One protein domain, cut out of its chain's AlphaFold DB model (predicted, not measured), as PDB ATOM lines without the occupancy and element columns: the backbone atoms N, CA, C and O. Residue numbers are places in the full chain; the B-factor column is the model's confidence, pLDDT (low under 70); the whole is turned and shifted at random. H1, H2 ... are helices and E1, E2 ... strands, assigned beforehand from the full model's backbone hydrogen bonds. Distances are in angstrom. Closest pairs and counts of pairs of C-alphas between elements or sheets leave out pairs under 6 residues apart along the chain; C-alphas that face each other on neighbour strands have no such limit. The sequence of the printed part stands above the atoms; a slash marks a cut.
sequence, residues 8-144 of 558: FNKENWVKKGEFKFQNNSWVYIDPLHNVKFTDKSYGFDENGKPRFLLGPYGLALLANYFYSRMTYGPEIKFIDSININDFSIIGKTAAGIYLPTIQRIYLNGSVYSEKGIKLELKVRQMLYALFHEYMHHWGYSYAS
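AT A GLANCE: This is residues 8 to 144 of the 558 residues of an uncharacterized protein of Mycoplasma caviae (UniProt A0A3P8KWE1). A twisted six-strand sheet has two helices over one face, H2 over E2 and E3 and the long H4 over the part made by E6 and E5, and no named helix over the other face. The short H1 packs on H2, the short H3 lies close to the last residues of H4, and the long link of residues 41 to 54 reaches one end of the longest axis, with the end of H4 at the other. The printed part has 137 residues, with four named helices and six named strands in the order H1 E1 E2 E3 H2 H3 E4 E5 E6 H4. The sheet is mixed, in the order E1 E2 E3 E4 E6 E5, and the class is mixed, helices and strands. The whole is compact, with a radius of gyration of the C-alphas of 14.3 A and spans of 48 by 34 by 26 A.

IN THESE COORDINATES: The sheet is made of E1, residues 18 to 22, E2, residues 25 to 29, E3, residues 36 to 40, E4, residues 81 to 84, E6, residues 104 to 107, and E5, residues 96 to 99. E1 and E2 are each 12.8 A from first to last C-alpha, and E3 is 12.3 A. E4 measures 9.8 A, and E5 and E6 10.1 A each. C-alpha 18, where E1 begins, is at (2.881, -5.635, -20.353). H4, residues 119 to 142, is 34.0 A long and ends with C-alpha 142 at (4.781, -5.422, 9.593). H2, residues 55 to 69, is 21.1 A long and begins with C-alpha 55 at (4.751, -18.913, -20.618). H1, residues 10 to 16, measures 10.3 A, and H3, residues 74 to 78, 8.2 A.

HOW THE PARTS SIT: E1, E2 and E3 form a meander, each strand the antiparallel neighbour of the one before. N 20 and O 27 are 2.8 A apart across the hairpin E1 and E2, and N 28 and O 37 are 2.8 A apart across the hairpin E2 and E3, both within hydrogen-bond range. E3 and E4 are parallel, with N 84 and O 38 at 2.7 A. E4 and E6 are parallel, with N 83 and O 105 at 2.8 A. E5 and E6 are an antiparallel hairpin, with N 106 and O 97 at 2.8 A. E3, H2, H3 and E4 make a strand-helix-strand unit, two parallel neighbour strands joined through helices, with a left-handed crossover. H2 and H4 are on the same face of the sheet, which gives two layers, helices over strands. H2 has a height over the sheet of 8.7 A and runs slantwise to the strands, at 41 degrees to E3 on the local plane; its closest C-alphas to E3 are those of Leu 59 and Phe 37, 6.0 A. H4 has a height over the sheet of 8.1 A and only just runs along the strands, at 29 degrees to E5 on the local plane; the C-alphas of Glu 133 and Tyr 98 are its closest to E5, 5.3 A. H4 has a kink of 35 degrees near residue 129. H2 and H4 touch, closest at the C-alphas of Leu 62 and Val 123, 5.7 A, at a steep tilt of 55 degrees, the same way. H1 touches H2, closest at the C-alphas of Val 14 and Ala 60, 6.0 A. H3 and H4 are close but not clearly touching, with the C-alphas of Glu 75 and Ser 141 closest, 6.8 A. In H1 and H2 every O i to N i+4 pair is within hydrogen-bond range; in H4 18 of 20 are, and in H3 0 of 1, beside 2 of 2 O i to N i+3 pairs.

THE WHOLE: The two C-alphas farthest apart, those of Asn 47 and Ala 143, are 49.0 A apart. The printed part has no cut. The links from E3 to H2, E4 to E5 and E6 to H4 are long. The mean pLDDT of the printed part is 91.5, and residues 8 to 11 are under 70.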
ATOM      1  N   PHE A   8     -13.559  -9.918 -12.656       47.81
ATOM      2  CA  PHE A   8     -12.618 -10.901 -13.145       47.81
ATOM      3  C   PHE A   8     -12.862 -11.154 -14.635       47.81
ATOM      4  O   PHE A   8     -13.967 -11.491 -15.048       47.81
ATOM      5  N   ASN A   9     -11.821 -10.993 -15.451       57.66
ATOM      6  CA  ASN A   9     -11.851 -11.407 -16.848       57.66
ATOM      7  C   ASN A   9     -10.424 -11.715 -17.308       57.66
ATOM      8  O   ASN A   9      -9.595 -10.811 -17.416       57.66
ATOM      9  N   LYS A  10     -10.147 -12.992 -17.585       56.19
ATOM     10  CA  LYS A  10      -8.849 -13.494 -18.063       56.19
ATOM     11  C   LYS A  10      -8.332 -12.725 -19.285       56.19
ATOM     12  O   LYS A  10      -7.149 -12.399 -19.340       56.19
ATOM     13  N   GLU A  11      -9.204 -12.373 -20.228       62.12
ATOM     14  CA  GLU A  11      -8.813 -11.610 -21.415       62.12
ATOM     15  C   GLU A  11      -8.355 -10.192 -21.074       62.12
ATOM     16  O   GLU A  11      -7.458  -9.668 -21.728       62.12
ATOM     17  N   ASN A  12      -8.920  -9.574 -20.032       75.00
ATOM     18  CA  ASN A  12      -8.521  -8.230 -19.618       75.00
ATOM     19  C   ASN A  12      -7.103  -8.202 -19.043       75.00
ATOM     20  O   ASN A  12      -6.400  -7.220 -19.247       75.00
ATOM     21  N   TRP A  13      -6.677  -9.252 -18.338       79.19
ATOM     22  CA  TRP A  13      -5.322  -9.330 -17.779       79.19
ATOM     23  C   TRP A  13      -4.277  -9.488 -18.881       79.19
ATOM     24  O   TRP A  13      -3.291  -8.759 -18.904       79.19
ATOM     25  N   VAL A  14      -4.559 -10.342 -19.867       72.25
ATOM     26  CA  VAL A  14      -3.709 -10.482 -21.055       72.25
ATOM     27  C   VAL A  14      -3.676  -9.189 -21.881       72.25
ATOM     28  O   VAL A  14      -2.613  -8.790 -22.333       72.25
ATOM     29  N   LYS A  15      -4.810  -8.503 -22.074       76.62
ATOM     30  CA  LYS A  15      -4.866  -7.277 -22.896       76.62
ATOM     31  C   LYS A  15      -4.242  -6.048 -22.221       76.62
ATOM     32  O   LYS A  15      -3.796  -5.151 -22.926       76.62
ATOM     33  N   LYS A  16      -4.275  -5.959 -20.885       83.31
ATOM     34  CA  LYS A  16      -3.869  -4.748 -20.143       83.31
ATOM     35  C   LYS A  16      -2.463  -4.804 -19.553       83.31
ATOM     36  O   LYS A  16      -1.919  -3.744 -19.266       83.31
ATOM     37  N   GLY A  17      -1.923  -5.991 -19.292       83.75
ATOM     38  CA  GLY A  17      -0.562  -6.120 -18.777       83.75
ATOM     39  C   GLY A  17       0.494  -5.966 -19.868       83.75
ATOM     40  O   GLY A  17       0.201  -6.041 -21.062       83.75
ATOM     41  N   GLU A  18       1.736  -5.757 -19.448       93.50
ATOM     42  CA  GLU A  18       2.881  -5.635 -20.353       93.50
ATOM     43  C   GLU A  18       3.671  -6.950 -20.374       93.50
ATOM     44  O   GLU A  18       4.033  -7.475 -19.320       93.50
ATOM     45  N   PHE A  19       3.965  -7.472 -21.570       94.69
ATOM     46  CA  PHE A  19       4.794  -8.666 -21.755       94.69
ATOM     47  C   PHE A  19       6.165  -8.300 -22.310       94.69
ATOM     48  O   PHE A  19       6.274  -7.539 -23.270       94.69
ATOM     49  N   LYS A  20       7.212  -8.892 -21.738       96.06
ATOM     50  CA  LYS A  20       8.599  -8.753 -22.191       96.06
ATOM     51  C   LYS A  20       9.257 -10.120 -22.281       96.06
ATOM     52  O   LYS A  20       8.982 -11.001 -21.469       96.06
ATOM     53  N   PHE A  21      10.158 -10.270 -23.243       95.19
ATOM     54  CA  PHE A  21      11.088 -11.389 -23.298       95.19
ATOM     55  C   PHE A  21      12.501 -10.852 -23.093       95.19
ATOM     56  O   PHE A  21      12.959 -10.013 -23.866       95.19
ATOM     57  N   GLN A  22      13.176 -11.290 -22.035       94.38
ATOM     58  CA  GLN A  22      14.526 -10.827 -21.705       94.38
ATOM     59  C   GLN A  22      15.285 -11.917 -20.952       94.38
ATOM     60  O   GLN A  22      14.698 -12.607 -20.124       94.38
ATOM     61  N   ASN A  23      16.585 -12.070 -21.226       91.12
ATOM     62  CA  ASN A  23      17.464 -13.029 -20.542       91.12
ATOM     63  C   ASN A  23      16.855 -14.444 -20.449       91.12
ATOM     64  O   ASN A  23      16.750 -15.011 -19.361       91.12
ATOM     65  N   ASN A  24      16.383 -14.979 -21.582       93.75
ATOM     66  CA  ASN A  24      15.716 -16.288 -21.668       93.75
ATOM     67  C   ASN A  24      14.556 -16.464 -20.672       93.75
ATOM     68  O   ASN A  24      14.346 -17.549 -20.132       93.75
ATOM     69  N   SER A  25      13.820 -15.386 -20.409       96.94
ATOM     70  CA  SER A  25      12.701 -15.362 -19.471       96.94
ATOM     71  C   SER A  25      11.519 -14.607 -20.066       96.94
ATOM     72  O   SER A  25      11.690 -13.551 -20.686       96.94
ATOM     73  N   TRP A  26      10.313 -15.124 -19.838       97.56
ATOM     74  CA  TRP A  26       9.088 -14.354 -20.041       97.56
ATOM     75  C   TRP A  26       8.807 -13.517 -18.803       97.56
ATOM     76  O   TRP A  26       8.868 -14.029 -17.692       97.56
ATOM     77  N   VAL A  27       8.471 -12.244 -18.991       98.06
ATOM     78  CA  VAL A  27       8.097 -11.322 -17.917       98.06
ATOM     79  C   VAL A  27       6.728 -10.737 -18.228       98.06
ATOM     80  O   VAL A  27       6.514 -10.193 -19.310       98.06
ATOM     81  N   TYR A  28       5.818 -10.828 -17.268       97.81
ATOM     82  CA  TYR A  28       4.524 -10.159 -17.267       97.81
ATOM     83  C   TYR A  28       4.506  -9.110 -16.155       97.81
ATOM     84  O   TYR A  28       4.788  -9.431 -15.002       97.81
ATOM     85  N   ILE A  29       4.180  -7.864 -16.485       96.94
ATOM     86  CA  ILE A  29       4.021  -6.779 -15.512       96.94
ATOM     87  C   ILE A  29       2.530  -6.544 -15.320       96.94
ATOM     88  O   ILE A  29       1.811  -6.224 -16.274       96.94
ATOM     89  N   ASP A  30       2.061  -6.728 -14.088       93.56
ATOM     90  CA  ASP A  30       0.642  -6.624 -13.790       93.56
ATOM     91  C   ASP A  30       0.142  -5.163 -13.871       93.56
ATOM     92  O   ASP A  30       0.840  -4.242 -13.445       93.56
ATOM     93  N   PRO A  31      -1.084  -4.921 -14.370       90.25
ATOM     94  CA  PRO A  31      -1.601  -3.567 -14.575       90.25
ATOM     95  C   PRO A  31      -2.142  -2.894 -13.299       90.25
ATOM     96  O   PRO A  31      -2.484  -1.709 -13.327       90.25
ATOM     97  N   LEU A  32      -2.302  -3.622 -12.189       90.06
ATOM     98  CA  LEU A  32      -2.804  -3.058 -10.935       90.06
ATOM     99  C   LEU A  32      -1.671  -2.435 -10.131       90.06
ATOM    100  O   LEU A  32      -1.808  -1.306  -9.631       90.06
ATOM    101  N   HIS A  33      -0.573  -3.171  -9.965       91.50
ATOM    102  CA  HIS A  33       0.495  -2.814  -9.041       91.50
ATOM    103  C   HIS A  33       1.892  -2.759  -9.648       91.50
ATOM    104  O   HIS A  33       2.751  -2.148  -9.004       91.50
ATOM    105  N   ASN A  34       2.077  -3.204 -10.889       93.62
ATOM    106  CA  ASN A  34       3.359  -3.297 -11.592       93.62
ATOM    107  C   ASN A  34       4.337  -4.313 -10.969       93.62
ATOM    108  O   ASN A  34       5.552  -4.191 -11.139       93.62
ATOM    109  N   VAL A  35       3.817  -5.308 -10.254       95.38
ATOM    110  CA  VAL A  35       4.543  -6.506  -9.833       95.38
ATOM    111  C   VAL A  35       4.909  -7.311 -11.077       95.38
ATOM    112  O   VAL A  35       4.090  -7.533 -11.976       95.38
ATOM    113  N   LYS A  36       6.168  -7.748 -11.134       97.69
ATOM    114  CA  LYS A  36       6.693  -8.562 -12.234       97.69
ATOM    115  C   LYS A  36       6.500 -10.038 -11.914       97.69
ATOM    116  O   LYS A  36       6.960 -10.508 -10.879       97.69
ATOM    117  N   PHE A  37       5.892 -10.773 -12.829       98.25
ATOM    118  CA  PHE A  37       5.821 -12.227 -12.812       98.25
ATOM    119  C   PHE A  37       6.763 -12.746 -13.898       98.25
ATOM    120  O   PHE A  37       6.565 -12.436 -15.073       98.25
ATOM    121  N   THR A  38       7.785 -13.508 -13.520       98.19
ATOM    122  CA  THR A  38       8.849 -13.957 -14.428       98.19
ATOM    123  C   THR A  38       8.866 -15.478 -14.516       98.19
ATOM    124  O   THR A  38       9.041 -16.131 -13.497       98.19
ATOM    125  N   ASP A  39       8.744 -16.051 -15.712       97.75
ATOM    126  CA  ASP A  39       8.953 -17.484 -15.967       97.75
ATOM    127  C   ASP A  39      10.335 -17.677 -16.589       97.75
ATOM    128  O   ASP A  39      10.562 -17.290 -17.744       97.75
ATOM    129  N   LYS A  40      11.272 -18.220 -15.806       96.50
ATOM    130  CA  LYS A  40      12.623 -18.503 -16.285       96.50
ATOM    131  C   LYS A  40      12.647 -19.817 -17.053       96.50
ATOM    132  O   LYS A  40      12.000 -20.794 -16.678       96.50
ATOM    133  N   SER A  41      13.431 -19.838 -18.128       94.88
ATOM    134  CA  SER A  41      13.636 -21.060 -18.895       94.88
ATOM    135  C   SER A  41      14.278 -22.138 -18.021       94.88
ATOM    136  O   SER A  41      15.355 -21.918 -17.469       94.88
ATOM    137  N   TYR A  42      13.650 -23.310 -17.922       91.38
ATOM    138  CA  TYR A  42      14.201 -24.444 -17.165       91.38
ATOM    139  C   TYR A  42      15.051 -25.394 -18.016       91.38
ATOM    140  O   TYR A  42      15.589 -26.374 -17.508       91.38
ATOM    141  N   GLY A  43      15.153 -25.133 -19.317       91.81
ATOM    142  CA  GLY A  43      15.925 -25.938 -20.252       91.81
ATOM    143  C   GLY A  43      15.731 -25.468 -21.686       91.81
ATOM    144  O   GLY A  43      15.031 -24.491 -21.939       91.81
ATOM    145  N   PHE A  44      16.337 -26.175 -22.628       94.31
ATOM    146  CA  PHE A  44      16.193 -25.912 -24.057       94.31
ATOM    147  C   PHE A  44      15.682 -27.175 -24.750       94.31
ATOM    148  O   PHE A  44      15.922 -28.287 -24.279       94.31
ATOM    149  N   ASP A  45      14.908 -27.021 -25.820       92.12
ATOM    150  CA  ASP A  45      14.546 -28.143 -26.682       92.12
ATOM    151  C   ASP A  45      15.677 -28.538 -27.643       92.12
ATOM    152  O   ASP A  45      16.755 -27.944 -27.638       92.12
ATOM    153  N   GLU A  46      15.431 -29.571 -28.450       93.12
ATOM    154  CA  GLU A  46      16.403 -30.107 -29.415       93.12
ATOM    155  C   GLU A  46      16.834 -29.067 -30.463       93.12
ATOM    156  O   GLU A  46      17.915 -29.179 -31.031       93.12
ATOM    157  N   ASN A  47      16.027 -28.021 -30.675       94.38
ATOM    158  CA  ASN A  47      16.311 -26.917 -31.590       94.38
ATOM    159  C   ASN A  47      16.947 -25.710 -30.877       94.38
ATOM    160  O   ASN A  47      17.060 -24.632 -31.463       94.38
ATOM    161  N   GLY A  48      17.317 -25.848 -29.601       93.12
ATOM    162  CA  GLY A  48      17.870 -24.762 -28.794       93.12
ATOM    163  C   GLY A  48      16.839 -23.715 -28.361       93.12
ATOM    164  O   GLY A  48      17.221 -22.639 -27.898       93.12
ATOM    165  N   LYS A  49      15.532 -23.984 -28.486       93.50
ATOM    166  CA  LYS A  49      14.485 -23.054 -28.047       93.50
ATOM    167  C   LYS A  49      14.256 -23.188 -26.536       93.50
ATOM    168  O   LYS A  49      14.110 -24.307 -26.042       93.50
ATOM    169  N   PRO A  50      14.184 -22.075 -25.786       95.06
ATOM    170  CA  PRO A  50      13.966 -22.120 -24.343       95.06
ATOM    171  C   PRO A  50      12.589 -22.698 -23.985       95.06
ATOM    172  O   PRO A  50      11.583 -22.407 -24.646       95.06
ATOM    173  N   ARG A  51      12.548 -23.501 -22.918       93.88
ATOM    174  CA  ARG A  51      11.345 -24.164 -22.399       93.88
ATOM    175  C   ARG A  51      10.852 -23.486 -21.127       93.88
ATOM    176  O   ARG A  51      11.614 -23.256 -20.194       93.88
ATOM    177  N   PHE A  52       9.550 -23.227 -21.084       95.50
ATOM    178  CA  PHE A  52       8.882 -22.471 -20.023       95.50
ATOM    179  C   PHE A  52       7.768 -23.292 -19.391       95.50
ATOM    180  O   PHE A  52       7.165 -24.146 -20.049       95.50
ATOM    181  N   LEU A  53       7.502 -23.075 -18.102       95.62
ATOM    182  CA  LEU A  53       6.489 -23.863 -17.395       95.62
ATOM    183  C   LEU A  53       5.081 -23.345 -17.686       95.62
ATOM    184  O   LEU A  53       4.149 -24.140 -17.874       95.62
ATOM    185  N   LEU A  54       4.958 -22.019 -17.684       96.12
ATOM    186  CA  LEU A  54       3.727 -21.246 -17.753       96.12
ATOM    187  C   LEU A  54       3.625 -20.459 -19.065       96.12
ATOM    188  O   LEU A  54       2.543 -20.374 -19.651       96.12
ATOM    189  N   GLY A  55       4.736 -19.872 -19.516       94.69
ATOM    190  CA  GLY A  55       4.751 -18.913 -20.618       94.69
ATOM    191  C   GLY A  55       3.916 -17.651 -20.325       94.69
ATOM    192  O   GLY A  55       3.417 -17.465 -19.211       94.69
ATOM    193  N   PRO A  56       3.712 -16.766 -21.319       92.50
ATOM    194  CA  PRO A  56       3.047 -15.477 -21.104       92.50
ATOM    195  C   PRO A  56       1.615 -15.626 -20.564       92.50
ATOM    196  O   PRO A  56       1.240 -14.987 -19.581       92.50
ATOM    197  N   TYR A  57       0.811 -16.526 -21.138       93.06
ATOM    198  CA  TYR A  57      -0.572 -16.725 -20.692       93.06
ATOM    199  C   TYR A  57      -0.673 -17.290 -19.272       93.06
ATOM    200  O   TYR A  57      -1.586 -16.921 -18.534       93.06
ATOM    201  N   GLY A  58       0.250 -18.172 -18.883       95.88
ATOM    202  CA  GLY A  58       0.285 -18.720 -17.534       95.88
ATOM    203  C   GLY A  58       0.691 -17.684 -16.491       95.88
ATOM    204  O   GLY A  58       0.099 -17.659 -15.417       95.88
ATOM    205  N   LEU A  59       1.618 -16.780 -16.827       97.31
ATOM    206  CA  LEU A  59       2.004 -15.664 -15.957       97.31
ATOM    207  C   LEU A  59       0.840 -14.697 -15.709       97.31
ATOM    208  O   LEU A  59       0.559 -14.350 -14.562       97.31
ATOM    209  N   ALA A  60       0.111 -14.316 -16.762       95.81
ATOM    210  CA  ALA A  60      -1.074 -13.472 -16.618       95.81
ATOM    211  C   ALA A  60      -2.185 -14.163 -15.807       95.81
ATOM    212  O   ALA A  60      -2.863 -13.512 -15.010       95.81
ATOM    213  N   LEU A  61      -2.359 -15.482 -15.979       94.94
ATOM    214  CA  LEU A  61      -3.312 -16.273 -15.196       94.94
ATOM    215  C   LEU A  61      -2.906 -16.361 -13.719       94.94
ATOM    216  O   LEU A  61      -3.760 -16.200 -12.853       94.94
ATOM    217  N   LEU A  62      -1.618 -16.558 -13.424       96.25
ATOM    218  CA  LEU A  62      -1.094 -16.574 -12.057       96.25
ATOM    219  C   LEU A  62      -1.315 -15.228 -11.361       96.25
ATOM    220  O   LEU A  62      -1.838 -15.210 -10.250       96.25
ATOM    221  N   ALA A  63      -1.000 -14.114 -12.027       95.38
ATOM    222  CA  ALA A  63      -1.263 -12.778 -11.494       95.38
ATOM    223  C   ALA A  63      -2.759 -12.565 -11.226       95.38
ATOM    224  O   ALA A  63      -3.166 -12.123 -10.155       95.38
ATOM    225  N   ASN A  64      -3.607 -12.938 -12.178       91.62
ATOM    226  CA  ASN A  64      -5.050 -12.843 -12.024       91.62
ATOM    227  C   ASN A  64      -5.569 -13.657 -10.818       91.62
ATOM    228  O   ASN A  64      -6.342 -13.137 -10.005       91.62
ATOM    229  N   TYR A  65      -5.123 -14.905 -10.663       92.75
ATOM    230  CA  TYR A  65      -5.516 -15.734  -9.528       92.75
ATOM    231  C   TYR A  65      -4.965 -15.202  -8.200       92.75
ATOM    232  O   TYR A  65      -5.725 -15.149  -7.235       92.75
ATOM    233  N   PHE A  66      -3.723 -14.710  -8.175       93.44
ATOM    234  CA  PHE A  66      -3.133 -14.014  -7.031       93.44
ATOM    235  C   PHE A  66      -4.069 -12.904  -6.523       93.44
ATOM    236  O   PHE A  66      -4.537 -12.953  -5.389       93.44
ATOM    237  N   TYR A  67      -4.479 -11.964  -7.378       90.56
ATOM    238  CA  TYR A  67      -5.327 -10.843  -6.944       90.56
ATOM    239  C   TYR A  67      -6.765 -11.235  -6.577       90.56
ATOM    240  O   TYR A  67      -7.413 -10.563  -5.762       90.56
ATOM    241  N   SER A  68      -7.285 -12.321  -7.153       87.44
ATOM    242  CA  SER A  68      -8.625 -12.816  -6.811       87.44
ATOM    243  C   SER A  68      -8.664 -13.571  -5.480       87.44
ATOM    244  O   SER A  68      -9.658 -13.450  -4.768       87.44
ATOM    245  N   ARG A  69      -7.588 -14.271  -5.099       88.12
ATOM    246  CA  ARG A  69      -7.573 -15.184  -3.939       88.12
ATOM    247  C   ARG A  69      -6.710 -14.735  -2.768       88.12
ATOM    248  O   ARG A  69      -6.836 -15.307  -1.693       88.12
ATOM    249  N   MET A  70      -5.847 -13.745  -2.954       89.75
ATOM    250  CA  MET A  70      -4.936 -13.295  -1.905       89.75
ATOM    251  C   MET A  70      -5.411 -12.010  -1.252       89.75
ATOM    252  O   MET A  70      -6.123 -11.199  -1.856       89.75
ATOM    253  N   THR A  71      -4.989 -11.854  -0.004       91.81
ATOM    254  CA  THR A  71      -5.140 -10.638   0.780       91.81
ATOM    255  C   THR A  71      -3.869  -9.816   0.669       91.81
ATOM    256  O   THR A  71      -2.783 -10.350   0.857       91.81
ATOM    257  N   TYR A  72      -3.995  -8.532   0.367       94.06
ATOM    258  CA  TYR A  72      -2.876  -7.617   0.205       94.06
ATOM    259  C   TYR A  72      -3.284  -6.192   0.588       94.06
ATOM    260  O   TYR A  72      -4.361  -5.701   0.227       94.06
ATOM    261  N   GLY A  73      -2.413  -5.523   1.331       93.62
ATOM    262  CA  GLY A  73      -2.484  -4.098   1.608       93.62
ATOM    263  C   GLY A  73      -1.538  -3.296   0.707       93.62
ATOM    264  O   GLY A  73      -1.174  -3.740  -0.387       93.62
ATOM    265  N   PRO A  74      -1.141  -2.086   1.141       94.62
ATOM    266  CA  PRO A  74      -0.140  -1.276   0.456       94.62
ATOM    267  C   PRO A  74       1.199  -1.994   0.256       94.62
ATOM    268  O   PRO A  74       1.942  -1.619  -0.654       94.62
ATOM    269  N   GLU A  75       1.500  -3.022   1.059       95.06
ATOM    270  CA  GLU A  75       2.778  -3.722   1.015       95.06
ATOM    271  C   GLU A  75       3.069  -4.390  -0.331       95.06
ATOM    272  O   GLU A  75       4.223  -4.486  -0.740       95.06
ATOM    273  N   ILE A  76       2.035  -4.743  -1.098       95.31
ATOM    274  CA  ILE A  76       2.187  -5.334  -2.434       95.31
ATOM    275  C   ILE A  76       3.082  -4.501  -3.362       95.31
ATOM    276  O   ILE A  76       3.757  -5.038  -4.237       95.31
ATOM    277  N   LYS A  77       3.129  -3.177  -3.160       93.31
ATOM    278  CA  LYS A  77       3.969  -2.250  -3.932       93.31
ATOM    279  C   LYS A  77       5.460  -2.370  -3.631       93.31
ATOM    280  O   LYS A  77       6.250  -1.702  -4.308       93.31
ATOM    281  N   PHE A  78       5.849  -3.135  -2.616       91.94
ATOM    282  CA  PHE A  78       7.239  -3.428  -2.285       91.94
ATOM    283  C   PHE A  78       7.711  -4.759  -2.866       91.94
ATOM    284  O   PHE A  78       8.908  -4.978  -2.895       91.94
ATOM    285  N   ILE A  79       6.842  -5.616  -3.404       93.88
ATOM    286  CA  ILE A  79       7.320  -6.799  -4.130       93.88
ATOM    287  C   ILE A  79       7.955  -6.365  -5.455       93.88
ATOM    288  O   ILE A  79       7.289  -5.764  -6.299       93.88
ATOM    289  N   ASP A  80       9.235  -6.692  -5.663       93.25
ATOM    290  CA  ASP A  80       9.912  -6.443  -6.943       93.25
ATOM    291  C   ASP A  80       9.469  -7.456  -8.002       93.25
ATOM    292  O   ASP A  80       9.118  -7.083  -9.125       93.25
ATOM    293  N   SER A  81       9.503  -8.748  -7.659       96.38
ATOM    294  CA  SER A  81       9.127  -9.814  -8.588       96.38
ATOM    295  C   SER A  81       8.739 -11.133  -7.918       96.38
ATOM    296  O   SER A  81       9.222 -11.483  -6.841       96.38
ATOM    297  N   ILE A  82       7.889 -11.883  -8.618       98.38
ATOM    298  CA  ILE A  82       7.561 -13.288  -8.382       98.38
ATOM    299  C   ILE A  82       8.182 -14.085  -9.533       98.38
ATOM    300  O   ILE A  82       7.833 -13.883 -10.696       98.38
ATOM    301  N   ASN A  83       9.126 -14.964  -9.222       97.81
ATOM    302  CA  ASN A  83       9.968 -15.663 -10.188       97.81
ATOM    303  C   ASN A  83       9.663 -17.162 -10.157       97.81
ATOM    304  O   ASN A  83       9.625 -17.775  -9.097       97.81
ATOM    305  N   ILE A  84       9.449 -17.756 -11.320       97.56
ATOM    306  CA  ILE A  84       9.079 -19.154 -11.501       97.56
ATOM    307  C   ILE A  84      10.274 -19.884 -12.105       97.56
ATOM    308  O   ILE A  84      10.832 -19.428 -13.104       97.56
ATOM    309  N   ASN A  85      10.641 -21.020 -11.504       94.06
ATOM    310  CA  ASN A  85      11.704 -21.920 -11.964       94.06
ATOM    311  C   ASN A  85      13.082 -21.259 -12.117       94.06
ATOM    312  O   ASN A  85      13.889 -21.649 -12.960       94.06
ATOM    313  N   ASP A  86      13.381 -20.275 -11.272       93.25
ATOM    314  CA  ASP A  86      14.723 -19.713 -11.180       93.25
ATOM    315  C   ASP A  86      15.646 -20.624 -10.358       93.25
ATOM    316  O   ASP A  86      15.981 -20.335  -9.208       93.25
ATOM    317  N   PHE A  87      16.034 -21.755 -10.945       90.62
ATOM    318  CA  PHE A  87      16.806 -22.791 -10.254       90.62
ATOM    319  C   PHE A  87      18.240 -22.385  -9.895       90.62
ATOM    320  O   PHE A  87      18.924 -23.159  -9.236       90.62
ATOM    321  N   SER A  88      18.702 -21.191 -10.292       87.94
ATOM    322  CA  SER A  88      19.944 -20.630  -9.747       87.94
ATOM    323  C   SER A  88      19.766 -20.027  -8.352       87.94
ATOM    324  O   SER A  88      20.762 -19.688  -7.730       87.94
ATOM    325  N   ILE A  89      18.525 -19.837  -7.887       88.75
ATOM    326  CA  ILE A  89      18.209 -19.258  -6.573       88.75
ATOM    327  C   ILE A  89      17.442 -20.249  -5.693       88.75
ATOM    328  O   ILE A  89      17.790 -20.419  -4.529       88.75
ATOM    329  N   ILE A  90      16.393 -20.882  -6.231       88.69
ATOM    330  CA  ILE A  90      15.568 -21.845  -5.487       88.69
ATOM    331  C   ILE A  90      15.972 -23.282  -5.826       88.69
ATOM    332  O   ILE A  90      15.966 -23.699  -6.987       88.69
ATOM    333  N   GLY A  91      16.286 -24.061  -4.795       82.31
ATOM    334  CA  GLY A  91      16.609 -25.475  -4.895       82.31
ATOM    335  C   GLY A  91      15.421 -26.320  -5.362       82.31
ATOM    336  O   GLY A  91      14.251 -25.964  -5.205       82.31
ATOM    337  N   LYS A  92      15.718 -27.498  -5.922       76.44
ATOM    338  CA  LYS A  92      14.711 -28.373  -6.554       76.44
ATOM    339  C   LYS A  92      13.670 -28.947  -5.583       76.44
ATOM    340  O   LYS A  92      12.624 -29.393  -6.046       76.44
ATOM    341  N   THR A  93      13.943 -28.944  -4.280       80.94
ATOM    342  CA  THR A  93      13.082 -29.535  -3.240       80.94
ATOM    343  C   THR A  93      12.137 -28.532  -2.576       80.94
ATOM    344  O   THR A  93      11.082 -28.939  -2.097       80.94
ATOM    345  N   ALA A  94      12.474 -27.239  -2.561       88.25
ATOM    346  CA  ALA A  94      11.619 -26.200  -1.992       88.25
ATOM    347  C   ALA A  94      10.503 -25.837  -2.978       88.25
ATOM    348  O   ALA A  94      10.774 -25.663  -4.165       88.25
ATOM    349  N   ALA A  95       9.260 -25.706  -2.504       91.81
ATOM    350  CA  ALA A  95       8.128 -25.277  -3.333       91.81
ATOM    351  C   ALA A  95       8.130 -23.757  -3.585       91.81
ATOM    352  O   ALA A  95       7.727 -23.301  -4.659       91.81
ATOM    353  N   GLY A  96       8.608 -22.987  -2.608       95.00
ATOM    354  CA  GLY A  96       8.751 -21.542  -2.666       95.00
ATOM    355  C   GLY A  96       9.820 -21.043  -1.695       95.00
ATOM    356  O   GLY A  96      10.251 -21.788  -0.816       95.00
ATOM    357  N   ILE A  97      10.285 -19.813  -1.914       93.44
ATOM    358  CA  ILE A  97      11.080 -19.046  -0.951       93.44
ATOM    359  C   ILE A  97      10.884 -17.542  -1.188       93.44
ATOM    360  O   ILE A  97      10.953 -17.054  -2.322       93.44
ATOM    361  N   TYR A  98      10.658 -16.790  -0.118       94.00
ATOM    362  CA  TYR A  98      10.695 -15.333  -0.103       94.00
ATOM    363  C   TYR A  98      12.063 -14.838   0.369       94.00
ATOM    364  O   TYR A  98      12.567 -15.272   1.400       94.00
ATOM    365  N   LEU A  99      12.654 -13.893  -0.372       90.19
ATOM    366  CA  LEU A  99      13.916 -13.238  -0.023       90.19
ATOM    367  C   LEU A  99      13.638 -11.791   0.427       90.19
ATOM    368  O   LEU A  99      13.495 -10.911  -0.433       90.19
ATOM    369  N   PRO A 100      13.568 -11.510   1.746       85.75
ATOM    370  CA  PRO A 100      13.148 -10.213   2.278       85.75
ATOM    371  C   PRO A 100      13.978  -9.032   1.799       85.75
ATOM    372  O   PRO A 100      13.422  -8.004   1.423       85.75
ATOM    373  N   THR A 101      15.299  -9.202   1.748       81.44
ATOM    374  CA  THR A 101      16.258  -8.165   1.346       81.44
ATOM    375  C   THR A 101      15.949  -7.566  -0.011       81.44
ATOM    376  O   THR A 101      16.028  -6.358  -0.196       81.44
ATOM    377  N   ILE A 102      15.628  -8.421  -0.977       87.25
ATOM    378  CA  ILE A 102      15.423  -8.016  -2.368       87.25
ATOM    379  C   ILE A 102      13.939  -7.988  -2.740       87.25
ATOM    380  O   ILE A 102      13.608  -7.663  -3.876       87.25
ATOM    381  N   GLN A 103      13.067  -8.336  -1.787       90.94
ATOM    382  CA  GLN A 103      11.612  -8.354  -1.913       90.94
ATOM    383  C   GLN A 103      11.141  -9.191  -3.110       90.94
ATOM    384  O   GLN A 103      10.285  -8.772  -3.896       90.94
ATOM    385  N   ARG A 104      11.730 -10.383  -3.266       94.38
ATOM    386  CA  ARG A 104      11.403 -11.320  -4.348       94.38
ATOM    387  C   ARG A 104      10.880 -12.629  -3.805       94.38
ATOM    388  O   ARG A 104      11.406 -13.151  -2.828       94.38
ATOM    389  N   ILE A 105       9.882 -13.162  -4.492       97.62
ATOM    390  CA  ILE A 105       9.369 -14.510  -4.269       97.62
ATOM    391  C   ILE A 105       9.896 -15.394  -5.394       97.62
ATOM    392  O   ILE A 105       9.896 -14.986  -6.558       97.62
ATOM    393  N   TYR A 106      10.329 -16.599  -5.053       97.00
ATOM    394  CA  TYR A 106      10.724 -17.634  -5.995       97.00
ATOM    395  C   TYR A 106       9.832 -18.851  -5.791       97.00
ATOM    396  O   TYR A 106       9.569 -19.239  -4.659       97.00
ATOM    397  N   LEU A 107       9.352 -19.435  -6.883       97.12
ATOM    398  CA  LEU A 107       8.468 -20.594  -6.893       97.12
ATOM    399  C   LEU A 107       9.076 -21.692  -7.758       97.12
ATOM    400  O   LEU A 107       9.604 -21.433  -8.843       97.12
ATOM    401  N   ASN A 108       8.934 -22.930  -7.305       94.12
ATOM    402  CA  ASN A 108       9.419 -24.110  -8.000       94.12
ATOM    403  C   ASN A 108       8.239 -24.922  -8.535       94.12
ATOM    404  O   ASN A 108       7.422 -25.457  -7.787       94.12
ATOM    405  N   GLY A 109       8.167 -25.041  -9.856       93.31
ATOM    406  CA  GLY A 109       7.206 -25.883 -10.558       93.31
ATOM    407  C   GLY A 109       7.862 -27.022 -11.337       93.31
ATOM    408  O   GLY A 109       7.267 -27.536 -12.289       93.31
ATOM    409  N   SER A 110       9.075 -27.439 -10.958       91.00
ATOM    410  CA  SER A 110       9.774 -28.587 -11.563       91.00
ATOM    411  C   SER A 110       8.897 -29.842 -11.572       91.00
ATOM    412  O   SER A 110       8.802 -30.535 -12.583       91.00
ATOM    413  N   VAL A 111       8.147 -30.069 -10.492       89.50
ATOM    414  CA  VAL A 111       7.224 -31.199 -10.334       89.50
ATOM    415  C   VAL A 111       6.097 -31.222 -11.369       89.50
ATOM    416  O   VAL A 111       5.525 -32.288 -11.603       89.50
ATOM    417  N   TYR A 112       5.800 -30.095 -12.022       90.88
ATOM    418  CA  TYR A 112       4.755 -29.982 -13.041       90.88
ATOM    419  C   TYR A 112       5.291 -29.934 -14.481       90.88
ATOM    420  O   TYR A 112       4.510 -29.940 -15.441       90.88
ATOM    421  N   SER A 113       6.611 -29.843 -14.641       90.75
ATOM    422  CA  SER A 113       7.266 -29.664 -15.938       90.75
ATOM    423  C   SER A 113       7.220 -30.960 -16.747       90.75
ATOM    424  O   SER A 113       7.398 -32.037 -16.191       90.75
ATOM    425  N   GLU A 114       6.955 -30.858 -18.053       90.00
ATOM    426  CA  GLU A 114       7.000 -31.980 -19.016       90.00
ATOM    427  C   GLU A 114       6.054 -33.167 -18.744       90.00
ATOM    428  O   GLU A 114       6.200 -34.234 -19.329       90.00
ATOM    429  N   LYS A 115       5.036 -32.998 -17.890       90.62
ATOM    430  CA  LYS A 115       4.073 -34.067 -17.545       90.62
ATOM    431  C   LYS A 115       2.725 -33.959 -18.268       90.62
ATOM    432  O   LYS A 115       1.785 -34.680 -17.936       90.62
ATOM    433  N   GLY A 116       2.591 -33.031 -19.219       90.81
ATOM    434  CA  GLY A 116       1.328 -32.748 -19.915       90.81
ATOM    435  C   GLY A 116       0.196 -32.310 -18.977       90.81
ATOM    436  O   GLY A 116      -0.969 -32.612 -19.224       90.81
ATOM    437  N   ILE A 117       0.546 -31.652 -17.862       93.12
ATOM    438  CA  ILE A 117      -0.414 -31.055 -16.927       93.12
ATOM    439  C   ILE A 117      -0.958 -29.763 -17.537       93.12
ATOM    440  O   ILE A 117      -0.187 -28.905 -17.980       93.12
ATOM    441  N   LYS A 118      -2.284 -29.604 -17.492       92.56
ATOM    442  CA  LYS A 118      -2.981 -28.408 -17.970       92.56
ATOM    443  C   LYS A 118      -2.471 -27.146 -17.286       92.56
ATOM    444  O   LYS A 118      -2.261 -27.127 -16.075       92.56
ATOM    445  N   LEU A 119      -2.349 -26.069 -18.060       93.25
ATOM    446  CA  LEU A 119      -1.830 -24.784 -17.584       93.25
ATOM    447  C   LEU A 119      -2.558 -24.265 -16.337       93.25
ATOM    448  O   LEU A 119      -1.921 -23.832 -15.385       93.25
ATOM    449  N   GLU A 120      -3.888 -24.339 -16.331       91.75
ATOM    450  CA  GLU A 120      -4.702 -23.886 -15.202       91.75
ATOM    451  C   GLU A 120      -4.393 -24.667 -13.920       91.75
ATOM    452  O   GLU A 120      -4.218 -24.065 -12.865       91.75
ATOM    453  N   LEU A 121      -4.237 -25.990 -14.021       91.62
ATOM    454  CA  LEU A 121      -3.895 -26.842 -12.885       91.62
ATOM    455  C   LEU A 121      -2.497 -26.516 -12.341       91.62
ATOM    456  O   LEU A 121      -2.334 -26.395 -11.131       91.62
ATOM    457  N   LYS A 122      -1.508 -26.274 -13.215       94.12
ATOM    458  CA  LYS A 122      -0.172 -25.808 -12.791       94.12
ATOM    459  C   LYS A 122      -0.270 -24.525 -11.960       94.12
ATOM    460  O   LYS A 122       0.291 -24.453 -10.872       94.12
ATOM    461  N   VAL A 123      -1.014 -23.533 -12.457       95.00
ATOM    462  CA  VAL A 123      -1.185 -22.240 -11.777       95.00
ATOM    463  C   VAL A 123      -1.895 -22.403 -10.431       95.00
ATOM    464  O   VAL A 123      -1.433 -21.840  -9.440       95.00
ATOM    465  N   ARG A 124      -2.970 -23.202 -10.364       91.94
ATOM    466  CA  ARG A 124      -3.692 -23.494  -9.111       91.94
ATOM    467  C   ARG A 124      -2.773 -24.088  -8.047       91.94
ATOM    468  O   ARG A 124      -2.778 -23.622  -6.914       91.94
ATOM    469  N   GLN A 125      -1.951 -25.069  -8.417       91.44
ATOM    470  CA  GLN A 125      -1.042 -25.724  -7.476       91.44
ATOM    471  C   GLN A 125       0.084 -24.788  -7.000       91.44
ATOM    472  O   GLN A 125       0.472 -24.823  -5.835       91.44
ATOM    473  N   MET A 126       0.573 -23.886  -7.857       94.12
ATOM    474  CA  MET A 126       1.586 -22.895  -7.469       94.12
ATOM    475  C   MET A 126       1.066 -21.823  -6.502       94.12
ATOM    476  O   MET A 126       1.857 -21.234  -5.765       94.12
ATOM    477  N   LEU A 127      -0.246 -21.568  -6.471       94.75
ATOM    478  CA  LEU A 127      -0.819 -20.550  -5.589       94.75
ATOM    479  C   LEU A 127      -0.716 -20.896  -4.112       94.75
ATOM    480  O   LEU A 127      -0.613 -19.977  -3.309       94.75
ATOM    481  N   TYR A 128      -0.690 -22.180  -3.746       93.12
ATOM    482  CA  TYR A 128      -0.480 -22.572  -2.354       93.12
ATOM    483  C   TYR A 128       0.866 -22.066  -1.828       93.12
ATOM    484  O   TYR A 128       0.916 -21.460  -0.760       93.12
ATOM    485  N   ALA A 129       1.937 -22.264  -2.602       95.44
ATOM    486  CA  ALA A 129       3.268 -21.772  -2.259       95.44
ATOM    487  C   ALA A 129       3.339 -20.241  -2.356       95.44
ATOM    488  O   ALA A 129       3.825 -19.594  -1.439       95.44
ATOM    489  N   LEU A 130       2.783 -19.638  -3.414       97.56
ATOM    490  CA  LEU A 130       2.779 -18.179  -3.554       97.56
ATOM    491  C   LEU A 130       2.046 -17.478  -2.402       97.56
ATOM    492  O   LEU A 130       2.498 -16.433  -1.940       97.56
ATOM    493  N   PHE A 131       0.943 -18.053  -1.920       96.88
ATOM    494  CA  PHE A 131       0.225 -17.529  -0.763       96.88
ATOM    495  C   PHE A 131       1.097 -17.542   0.491       96.88
ATOM    496  O   PHE A 131       1.196 -16.526   1.179       96.88
ATOM    497  N   HIS A 132       1.751 -18.673   0.755       97.00
ATOM    498  CA  HIS A 132       2.670 -18.841   1.879       97.00
ATOM    499  C   HIS A 132       3.812 -17.815   1.827       97.00
ATOM    500  O   HIS A 132       3.986 -17.028   2.756       97.00
ATOM    501  N   GLU A 133       4.515 -17.729   0.695       97.50
ATOM    502  CA  GLU A 133       5.646 -16.805   0.530       97.50
ATOM    503  C   GLU A 133       5.238 -15.327   0.595       97.50
ATOM    504  O   GLU A 133       5.963 -14.487   1.134       97.50
ATOM    505  N   TYR A 134       4.053 -14.980   0.095       97.81
ATOM    506  CA  TYR A 134       3.536 -13.620   0.233       97.81
ATOM    507  C   TYR A 134       3.255 -13.253   1.690       97.81
ATOM    508  O   TYR A 134       3.463 -12.112   2.099       97.81
ATOM    509  N   MET A 135       2.808 -14.203   2.508       97.75
ATOM    510  CA  MET A 135       2.587 -13.926   3.922       97.75
ATOM    511  C   MET A 135       3.890 -13.807   4.710       97.75
ATOM    512  O   MET A 135       3.935 -13.027   5.662       97.75
ATOM    513  N   HIS A 136       4.986 -14.430   4.264       95.69
ATOM    514  CA  HIS A 136       6.312 -14.028   4.734       95.69
ATOM    515  C   HIS A 136       6.616 -12.569   4.362       95.69
ATOM    516  O   HIS A 136       7.060 -11.810   5.224       95.69
ATOM    517  N   HIS A 137       6.311 -12.123   3.137       95.19
ATOM    518  CA  HIS A 137       6.453 -10.709   2.762       95.19
ATOM    519  C   HIS A 137       5.635  -9.770   3.660       95.19
ATOM    520  O   HIS A 137       6.158  -8.745   4.110       95.19
ATOM    521  N   TRP A 138       4.388 -10.124   3.979       96.19
ATOM    522  CA  TRP A 138       3.568  -9.389   4.947       96.19
ATOM    523  C   TRP A 138       4.207  -9.384   6.346       96.19
ATOM    524  O   TRP A 138       4.328  -8.329   6.972       96.19
ATOM    525  N   GLY A 139       4.685 -10.541   6.812       94.44
ATOM    526  CA  GLY A 139       5.347 -10.700   8.106       94.44
ATOM    527  C   GLY A 139       6.568  -9.798   8.228       94.44
ATOM    528  O   GLY A 139       6.634  -8.980   9.139       94.44
ATOM    529  N   TYR A 140       7.482  -9.842   7.259       90.56
ATOM    530  CA  TYR A 140       8.628  -8.930   7.192       90.56
ATOM    531  C   TYR A 140       8.213  -7.472   7.033       90.56
ATOM    532  O   TYR A 140       8.914  -6.569   7.467       90.56
ATOM    533  N   SER A 141       7.075  -7.194   6.410       90.75
ATOM    534  CA  SER A 141       6.578  -5.833   6.238       90.75
ATOM    535  C   SER A 141       6.097  -5.186   7.536       90.75
ATOM    536  O   SER A 141       6.231  -3.965   7.664       90.75
ATOM    537  N   TYR A 142       5.561  -5.969   8.478       92.00
ATOM    538  CA  TYR A 142       4.781  -5.422   9.593       92.00
ATOM    539  C   TYR A 142       5.027  -6.047  10.967       92.00
ATOM    540  O   TYR A 142       4.776  -5.383  11.967       92.00
ATOM    541  N   ALA A 143       5.484  -7.295  11.043       92.38
ATOM    542  CA  ALA A 143       5.558  -8.055  12.290       92.38
ATOM    543  C   ALA A 143       6.987  -8.479  12.650       92.38
ATOM    544  O   ALA A 143       7.346  -8.446  13.824       92.38
ATOM    545  N   SER A 144       7.803  -8.841  11.660       88.69
ATOM    546  CA  SER A 144       9.203  -9.219  11.836       88.69
ATOM    547  C   SER A 144      10.106  -8.044  11.479       88.69
ATOM    548  O   SER A 144      10.500  -7.838  10.332       88.69
TER     549      SER A 144